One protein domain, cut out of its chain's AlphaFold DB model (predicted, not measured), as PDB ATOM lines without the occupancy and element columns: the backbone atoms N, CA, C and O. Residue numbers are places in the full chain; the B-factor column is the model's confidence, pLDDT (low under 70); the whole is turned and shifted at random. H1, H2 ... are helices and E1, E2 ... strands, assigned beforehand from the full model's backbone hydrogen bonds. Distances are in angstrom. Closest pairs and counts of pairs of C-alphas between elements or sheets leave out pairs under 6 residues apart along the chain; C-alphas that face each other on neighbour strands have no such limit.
ATOM      1  N   GLY A  32      -6.069  37.226 -81.492       87.06
ATOM      2  CA  GLY A  32      -7.175  38.122 -81.219       87.06
ATOM      3  C   GLY A  32      -8.265  37.446 -80.398       87.06
ATOM      4  O   GLY A  32      -8.485  36.237 -80.463       87.06
ATOM      5  N   GLY A  33      -8.961  38.249 -79.608       87.88
ATOM      6  CA  GLY A  33      -9.961  37.770 -78.673       87.88
ATOM      7  C   GLY A  33     -10.655  38.912 -77.952       87.88
ATOM      8  O   GLY A  33     -10.498  40.087 -78.286       87.88
ATOM      9  N   TYR A  34     -11.449  38.550 -76.952       87.50
ATOM     10  CA  TYR A  34     -12.196  39.509 -76.152       87.50
ATOM     11  C   TYR A  34     -11.499  39.774 -74.825       87.50
ATOM     12  O   TYR A  34     -11.047  38.841 -74.167       87.50
ATOM     13  N   VAL A  35     -11.495  41.033 -74.405       88.69
ATOM     14  CA  VAL A  35     -11.033  41.460 -73.081       88.69
ATOM     15  C   VAL A  35     -12.068  42.354 -72.426       88.69
ATOM     16  O   VAL A  35     -12.812  43.059 -73.107       88.69
ATOM     17  N   ILE A  36     -12.118  42.317 -71.099       88.81
ATOM     18  CA  ILE A  36     -12.870  43.291 -70.311       88.81
ATOM     19  C   ILE A  36     -11.925  44.464 -70.065       88.81
ATOM     20  O   ILE A  36     -10.878  44.279 -69.445       88.81
ATOM     21  N   ALA A  37     -12.247  45.636 -70.607       83.94
ATOM     22  CA  ALA A  37     -11.430  46.829 -70.408       83.94
ATOM     23  C   ALA A  37     -11.793  47.525 -69.084       83.94
ATOM     24  O   ALA A  37     -12.716  47.125 -68.374       83.94
ATOM     25  N   ARG A  38     -11.057  48.589 -68.738       83.94
ATOM     26  CA  ARG A  38     -11.278  49.356 -67.495       83.94
ATOM     27  C   ARG A  38     -12.669  49.993 -67.390       83.94
ATOM     28  O   ARG A  38     -13.090  50.319 -66.289       83.94
ATOM     29  N   ASP A  39     -13.369  50.158 -68.508       85.69
ATOM     30  CA  ASP A  39     -14.758  50.625 -68.561       85.69
ATOM     31  C   ASP A  39     -15.784  49.542 -68.170       85.69
ATOM     32  O   ASP A  39     -16.987  49.794 -68.185       85.69
ATOM     33  N   GLY A  40     -15.321  48.331 -67.835       87.50
ATOM     34  CA  GLY A  40     -16.165  47.188 -67.497       87.50
ATOM     35  C   GLY A  40     -16.849  46.550 -68.708       87.50
ATOM     36  O   GLY A  40     -17.607  45.595 -68.543       87.50
ATOM     37  N   GLN A  41     -16.588  47.039 -69.924       89.31
ATOM     38  CA  GLN A  41     -17.192  46.524 -71.145       89.31
ATOM     39  C   GLN A  41     -16.288  45.500 -71.828       89.31
ATOM     40  O   GLN A  41     -15.059  45.510 -71.717       89.31
ATOM     41  N   ARG A  42     -16.924  44.581 -72.560       88.88
ATOM     42  CA  ARG A  42     -16.240  43.557 -73.346       88.88
ATOM     43  C   ARG A  42     -15.863  44.130 -74.710       88.88
ATOM     44  O   ARG A  42     -16.727  44.337 -75.557       88.88
ATOM     45  N   HIS A  43     -14.568  44.290 -74.946       86.88
ATOM     46  CA  HIS A  43     -14.011  44.761 -76.211       86.88
ATOM     47  C   HIS A  43     -13.401  43.607 -76.990       86.88
ATOM     48  O   HIS A  43     -12.692  42.770 -76.432       86.88
ATOM     49  N   TYR A  44     -13.668  43.569 -78.292       87.69
ATOM     50  CA  TYR A  44     -12.996  42.649 -79.199       87.69
ATOM     51  C   TYR A  44     -11.736  43.296 -79.772       87.69
ATOM     52  O   TYR A  44     -11.783  44.400 -80.321       87.69
ATOM     53  N   VAL A  45     -10.613  42.589 -79.685       87.88
ATOM     54  CA  VAL A  45      -9.336  43.008 -80.256       87.88
ATOM     55  C   VAL A  45      -8.866  41.921 -81.207       87.88
ATOM     56  O   VAL A  45      -8.505  40.831 -80.773       87.88
ATOM     57  N   SER A  46      -8.847  42.222 -82.504       87.19
ATOM     58  CA  SER A  46      -8.342  41.285 -83.506       87.19
ATOM     59  C   SER A  46      -6.819  41.144 -83.450       87.19
ATOM     60  O   SER A  46      -6.109  42.076 -83.062       87.19
ATOM     61  N   ALA A  47      -6.293  40.020 -83.932       86.50
ATOM     62  CA  ALA A  47      -4.865  39.773 -84.110       86.50
ATOM     63  C   ALA A  47      -4.204  40.854 -84.981       86.50
ATOM     64  O   ALA A  47      -3.101  41.316 -84.691       86.50
ATOM     65  N   ALA A  48      -4.910  41.340 -86.007       84.25
ATOM     66  CA  ALA A  48      -4.448  42.456 -86.831       84.25
ATOM     67  C   ALA A  48      -4.291  43.760 -86.028       84.25
ATOM     68  O   ALA A  48      -3.411  44.572 -86.320       84.25
ATOM     69  N   ARG A  49      -5.136  43.971 -85.012       87.56
ATOM     70  CA  ARG A  49      -5.060  45.129 -84.117       87.56
ATOM     71  C   ARG A  49      -3.958  44.951 -83.071       87.56
ATOM     72  O   ARG A  49      -3.216  45.901 -82.839       87.56
ATOM     73  N   LEU A  50      -3.766  43.734 -82.550       87.50
ATOM     74  CA  LEU A  50      -2.632  43.388 -81.679       87.50
ATOM     75  C   LEU A  50      -1.288  43.655 -82.351       87.50
ATOM     76  O   LEU A  50      -0.407  44.236 -81.727       87.50
ATOM     77  N   MET A  51      -1.150  43.321 -83.636       86.88
ATOM     78  CA  MET A  51       0.062  43.613 -84.407       86.88
ATOM     79  C   MET A  51       0.447  45.096 -84.319       86.88
ATOM     80  O   MET A  51       1.616  45.427 -84.142       86.88
ATOM     81  N   ARG A  52      -0.547  45.989 -84.418       87.75
ATOM     82  CA  ARG A  52      -0.329  47.437 -84.318       87.75
ATOM     83  C   ARG A  52       0.042  47.855 -82.899       87.75
ATOM     84  O   ARG A  52       0.915  48.696 -82.747       87.75
ATOM     85  N   PHE A  53      -0.601  47.274 -81.889       87.12
ATOM     86  CA  PHE A  53      -0.340  47.613 -80.491       87.12
ATOM     87  C   PHE A  53       1.054  47.190 -80.024       87.12
ATOM     88  O   PHE A  53       1.732  47.984 -79.386       87.12
ATOM     89  N   TYR A  54       1.504  45.994 -80.406       84.56
ATOM     90  CA  TYR A  54       2.846  45.494 -80.088       84.56
ATOM     91  C   TYR A  54       3.938  45.998 -81.054       84.56
ATOM     92  O   TYR A  54       5.099  45.625 -80.920       84.56
ATOM     93  N   GLY A  55       3.595  46.805 -82.068       86.25
ATOM     94  CA  GLY A  55       4.566  47.309 -83.050       86.25
ATOM     95  C   GLY A  55       5.207  46.223 -83.929       86.25
ATOM     96  O   GLY A  55       6.300  46.416 -84.467       86.25
ATOM     97  N   ILE A  56       4.543  45.079 -84.094       85.12
ATOM     98  CA  ILE A  56       5.080  43.919 -84.811       85.12
ATOM     99  C   ILE A  56       4.879  44.093 -86.314       85.12
ATOM    100  O   ILE A  56       3.827  44.524 -86.787       85.12
ATOM    101  N   LYS A  57       5.892  43.736 -87.105       84.62
ATOM    102  CA  LYS A  57       5.798  43.741 -88.569       84.62
ATOM    103  C   LYS A  57       5.315  42.378 -89.057       84.62
ATOM    104  O   LYS A  57       5.700  41.347 -88.518       84.62
ATOM    105  N   LYS A  58       4.566  42.354 -90.165       79.50
ATOM    106  CA  LYS A  58       4.026  41.119 -90.773       79.50
ATOM    107  C   LYS A  58       5.079  40.022 -91.005       79.50
ATOM    108  O   LYS A  58       4.770  38.846 -90.882       79.50
ATOM    109  N   LYS A  59       6.321  40.406 -91.321       80.38
ATOM    110  CA  LYS A  59       7.449  39.484 -91.555       80.38
ATOM    111  C   LYS A  59       7.896  38.709 -90.308       80.38
ATOM    112  O   LYS A  59       8.566  37.691 -90.441       80.38
ATOM    113  N   ASP A  60       7.560  39.217 -89.126       81.94
ATOM    114  CA  ASP A  60       7.952  38.657 -87.836       81.94
ATOM    115  C   ASP A  60       6.789  37.845 -87.213       81.94
ATOM    116  O   ASP A  60       6.895  37.370 -86.089       81.94
ATOM    117  N   ILE A  61       5.680  37.648 -87.943       81.06
ATOM    118  CA  ILE A  61       4.496  36.895 -87.499       81.06
ATOM    119  C   ILE A  61       4.460  35.523 -88.171       81.06
ATOM    120  O   ILE A  61       4.637  35.409 -89.383       81.06
ATOM    121  N   VAL A  62       4.175  34.486 -87.386       82.50
ATOM    122  CA  VAL A  62       3.909  33.123 -87.875       82.50
ATOM    123  C   VAL A  62       2.434  32.931 -88.187       82.50
ATOM    124  O   VAL A  62       2.091  32.372 -89.224       82.50
ATOM    125  N   ALA A  63       1.560  33.399 -87.296       79.06
ATOM    126  CA  ALA A  63       0.119  33.236 -87.420       79.06
ATOM    127  C   ALA A  63      -0.630  34.428 -86.811       79.06
ATOM    128  O   ALA A  63      -0.249  34.942 -85.759       79.06
ATOM    129  N   CYS A  64      -1.715  34.829 -87.477       77.62
ATOM    130  CA  CYS A  64      -2.731  35.735 -86.950       77.62
ATOM    131  C   CYS A  64      -4.030  34.956 -86.818       77.62
ATOM    132  O   CYS A  64      -4.484  34.336 -87.778       77.62
ATOM    133  N   ILE A  65      -4.606  34.996 -85.633       81.38
ATOM    134  CA  ILE A  65      -5.684  34.112 -85.240       81.38
ATOM    135  C   ILE A  65      -6.744  34.937 -84.552       81.38
ATOM    136  O   ILE A  65      -6.431  35.595 -83.578       81.38
ATOM    137  N   ASP A  66      -7.986  34.878 -85.002       77.69
ATOM    138  CA  ASP A  66      -9.074  35.633 -84.393       77.69
ATOM    139  C   ASP A  66     -10.067  34.678 -83.731       77.69
ATOM    140  O   ASP A  66     -10.687  33.850 -84.400       77.69
ATOM    141  N   ILE A  67     -10.200  34.774 -82.404       73.31
ATOM    142  CA  ILE A  67     -11.189  34.004 -81.645       73.31
ATOM    143  C   ILE A  67     -12.513  34.774 -81.655       73.31
ATOM    144  O   ILE A  67     -12.850  35.539 -80.745       73.31
ATOM    145  N   ASP A  68     -13.271  34.548 -82.723       61.59
ATOM    146  CA  ASP A  68     -14.726  34.654 -82.737       61.59
ATOM    147  C   ASP A  68     -15.294  33.705 -81.656       61.59
ATOM    148  O   ASP A  68     -14.683  32.691 -81.328       61.59
ATOM    149  N   LYS A  69     -16.436  34.043 -81.052       52.75
ATOM    150  CA  LYS A  69     -17.063  33.438 -79.856       52.75
ATOM    151  C   LYS A  69     -17.167  31.895 -79.809       52.75
ATOM    152  O   LYS A  69     -17.562  31.382 -78.767       52.75
ATOM    153  N   SER A  70     -16.825  31.171 -80.873       51.62
ATOM    154  CA  SER A  70     -16.916  29.710 -81.007       51.62
ATOM    155  C   SER A  70     -15.658  28.911 -80.597       51.62
ATOM    156  O   SER A  70     -15.685  27.683 -80.578       51.62
ATOM    157  N   GLY A  71     -14.566  29.569 -80.190       53.09
ATOM    158  CA  GLY A  71     -13.460  28.909 -79.482       53.09
ATOM    159  C   GLY A  71     -12.102  28.969 -80.177       53.09
ATOM    160  O   GLY A  71     -11.986  29.315 -81.350       53.09
ATOM    161  N   TYR A  72     -11.061  28.668 -79.392       55.12
ATOM    162  CA  TYR A  72      -9.659  28.673 -79.810       55.12
ATOM    163  C   TYR A  72      -9.490  27.854 -81.095       55.12
ATOM    164  O   TYR A  72      -9.732  26.643 -81.077       55.12
ATOM    165  N   PRO A  73      -9.054  28.455 -82.210       57.66
ATOM    166  CA  PRO A  73      -8.714  27.672 -83.379       57.66
ATOM    167  C   PRO A  73      -7.526  26.797 -83.010       57.66
ATOM    168  O   PRO A  73      -6.502  27.259 -82.502       57.66
ATOM    169  N   LYS A  74      -7.699  25.496 -83.229       52.97
ATOM    170  CA  LYS A  74      -6.634  24.525 -83.039       52.97
ATOM    171  C   LYS A  74      -5.558  24.830 -84.076       52.97
ATOM    172  O   LYS A  74      -5.721  24.502 -85.248       52.97
ATOM    173  N   LEU A  75      -4.470  25.464 -83.645       60.72
ATOM    174  CA  LEU A  75      -3.230  25.514 -84.411       60.72
ATOM    175  C   LEU A  75      -2.653  24.098 -84.491       60.72
ATOM    176  O   LEU A  75      -1.808  23.702 -83.693       60.72
ATOM    177  N   LEU A  76      -3.158  23.295 -85.423       52.12
ATOM    178  CA  LEU A  76      -2.644  21.953 -85.654       52.12
ATOM    179  C   LEU A  76      -1.247  22.067 -86.281       52.12
ATOM    180  O   LEU A  76      -1.091  22.627 -87.362       52.12
ATOM    181  N   GLY A  77      -0.234  21.545 -85.586       55.72
ATOM    182  CA  GLY A  77       1.142  21.458 -86.086       55.72
ATOM    183  C   GLY A  77       2.038  22.671 -85.814       55.72
ATOM    184  O   GLY A  77       3.171  22.686 -86.293       55.72
ATOM    185  N   VAL A  78       1.583  23.670 -85.048       65.56
ATOM    186  CA  VAL A  78       2.450  24.769 -84.593       65.56
ATOM    187  C   VAL A  78       2.942  24.470 -83.184       65.56
ATOM    188  O   VAL A  78       2.156  24.397 -82.244       65.56
ATOM    189  N   ASP A  79       4.254  24.309 -83.049       67.62
ATOM    190  CA  ASP A  79       4.928  24.183 -81.760       67.62
ATOM    191  C   ASP A  79       4.944  25.551 -81.060       67.62
ATOM    192  O   ASP A  79       5.736  26.426 -81.416       67.62
ATOM    193  N   LEU A  80       4.009  25.755 -80.130       68.00
ATOM    194  CA  LEU A  80       3.808  27.032 -79.442       68.00
ATOM    195  C   LEU A  80       4.996  27.416 -78.551       68.00
ATOM    196  O   LEU A  80       5.220  28.606 -78.368       68.00
ATOM    197  N   ASP A  81       5.801  26.459 -78.079       68.88
ATOM    198  CA  ASP A  81       6.950  26.732 -77.199       68.88
ATOM    199  C   ASP A  81       8.113  27.412 -77.939       68.88
ATOM    200  O   ASP A  81       8.995  28.023 -77.334       68.88
ATOM    201  N   LYS A  82       8.114  27.345 -79.276       74.12
ATOM    202  CA  LYS A  82       9.109  28.009 -80.131       74.12
ATOM    203  C   LYS A  82       8.761  29.458 -80.457       74.12
ATOM    204  O   LYS A  82       9.587  30.156 -81.052       74.12
ATOM    205  N   TYR A  83       7.551  29.901 -80.123       80.25
ATOM    206  CA  TYR A  83       7.030  31.195 -80.538       80.25
ATOM    207  C   TYR A  83       6.474  31.973 -79.364       80.25
ATOM    208  O   TYR A  83       5.936  31.431 -78.407       80.25
ATOM    209  N   GLU A  84       6.566  33.290 -79.466       83.81
ATOM    210  CA  GLU A  84       5.982  34.152 -78.456       83.81
ATOM    211  C   GLU A  84       4.521  34.430 -78.824       83.81
ATOM    212  O   GLU A  84       4.221  35.014 -79.871       83.81
ATOM    213  N   VAL A  85       3.605  33.933 -77.992       85.94
ATOM    214  CA  VAL A  85       2.161  34.077 -78.191       85.94
ATOM    215  C   VAL A  85       1.690  35.369 -77.536       85.94
ATOM    216  O   VAL A  85       1.864  35.573 -76.339       85.94
ATOM    217  N   LEU A  86       1.048  36.227 -78.322       87.19
ATOM    218  CA  LEU A  86       0.548  37.518 -77.879       87.19
ATOM    219  C   LEU A  86      -0.968  37.564 -77.995       87.19
ATOM    220  O   LEU A  86      -1.544  37.365 -79.067       87.19
ATOM    221  N   THR A  87      -1.600  37.874 -76.874       88.06
ATOM    222  CA  THR A  87      -3.049  37.994 -76.711       88.06
ATOM    223  C   THR A  87      -3.419  39.430 -76.331       88.06
ATOM    224  O   THR A  87      -2.536  40.235 -75.985       88.06
TER     225      THR A  87
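AT A GLANCE: This is residues 32 to 87 of the 96 residues of an uncharacterized protein of Candidatus Parcubacteria bacterium (UniProt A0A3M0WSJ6). A two-stranded hairpin, E1 and E2, leads into a short helix, H1; strand E3 passes the first residues of E1 and H1, and a wide loop, residues 67 to 83, then swings round to a short last strand, E4. The hairpin's turn at Asp 39 and the loop at Gly 77 lie at opposite ends of the model. The 56 printed residues hold four named strands and one named helix in the order E1, E2, H1, E3, E4, a mixed class with 25 residues in named elements, under half. The whole is only just loose, close to compact, with a radius of gyration of the C-alphas of 12.4 A and spans of 35 by 27 by 16 A.

HOW THE PARTS SIT: E1, residues 32 to 36, and E2, residues 42 to 45, form an antiparallel hairpin at 155 degrees, with N 33 and O 45 at 2.9 A and N 43 and O 35 at 2.8 A, within hydrogen-bond range. The closest C-alphas of E1 and H1, residues 47 to 53, are those of Gly 32 and Ala 47, 4.1 A apart. In H1, 2 of 3 O i to N i+4 pairs are within hydrogen-bond range. E3, residues 61 to 66, comes closest to E1 at the C-alphas of Asp 66 and Gly 32, 4.5 A, and to H1 at those of Cys 64 and Ala 47, 5.4 A. E3 and E4, residues 84 to 86, are near each other, and each pairs with no named strand. E1 and E4 are only just apart, their closest C-alphas 8.4 A from each other.

IN THESE COORDINATES: E1 begins at C-alpha 32 (-7.175, 38.122, -81.219) and is 13.3 A long; E2 is 9.8 A, H1 9.7 A. E3 is 14.0 A long; E4, 6.4 A, ends at C-alpha 86 (0.548, 37.518, -77.879).

THE WHOLE: The C-alphas of Asp 39 and Gly 77, the two farthest apart, are 37.6 A from each other. The printed part has no cut, and E3 to E4 is a long link. Residues 68 to 81 have pLDDT under 70.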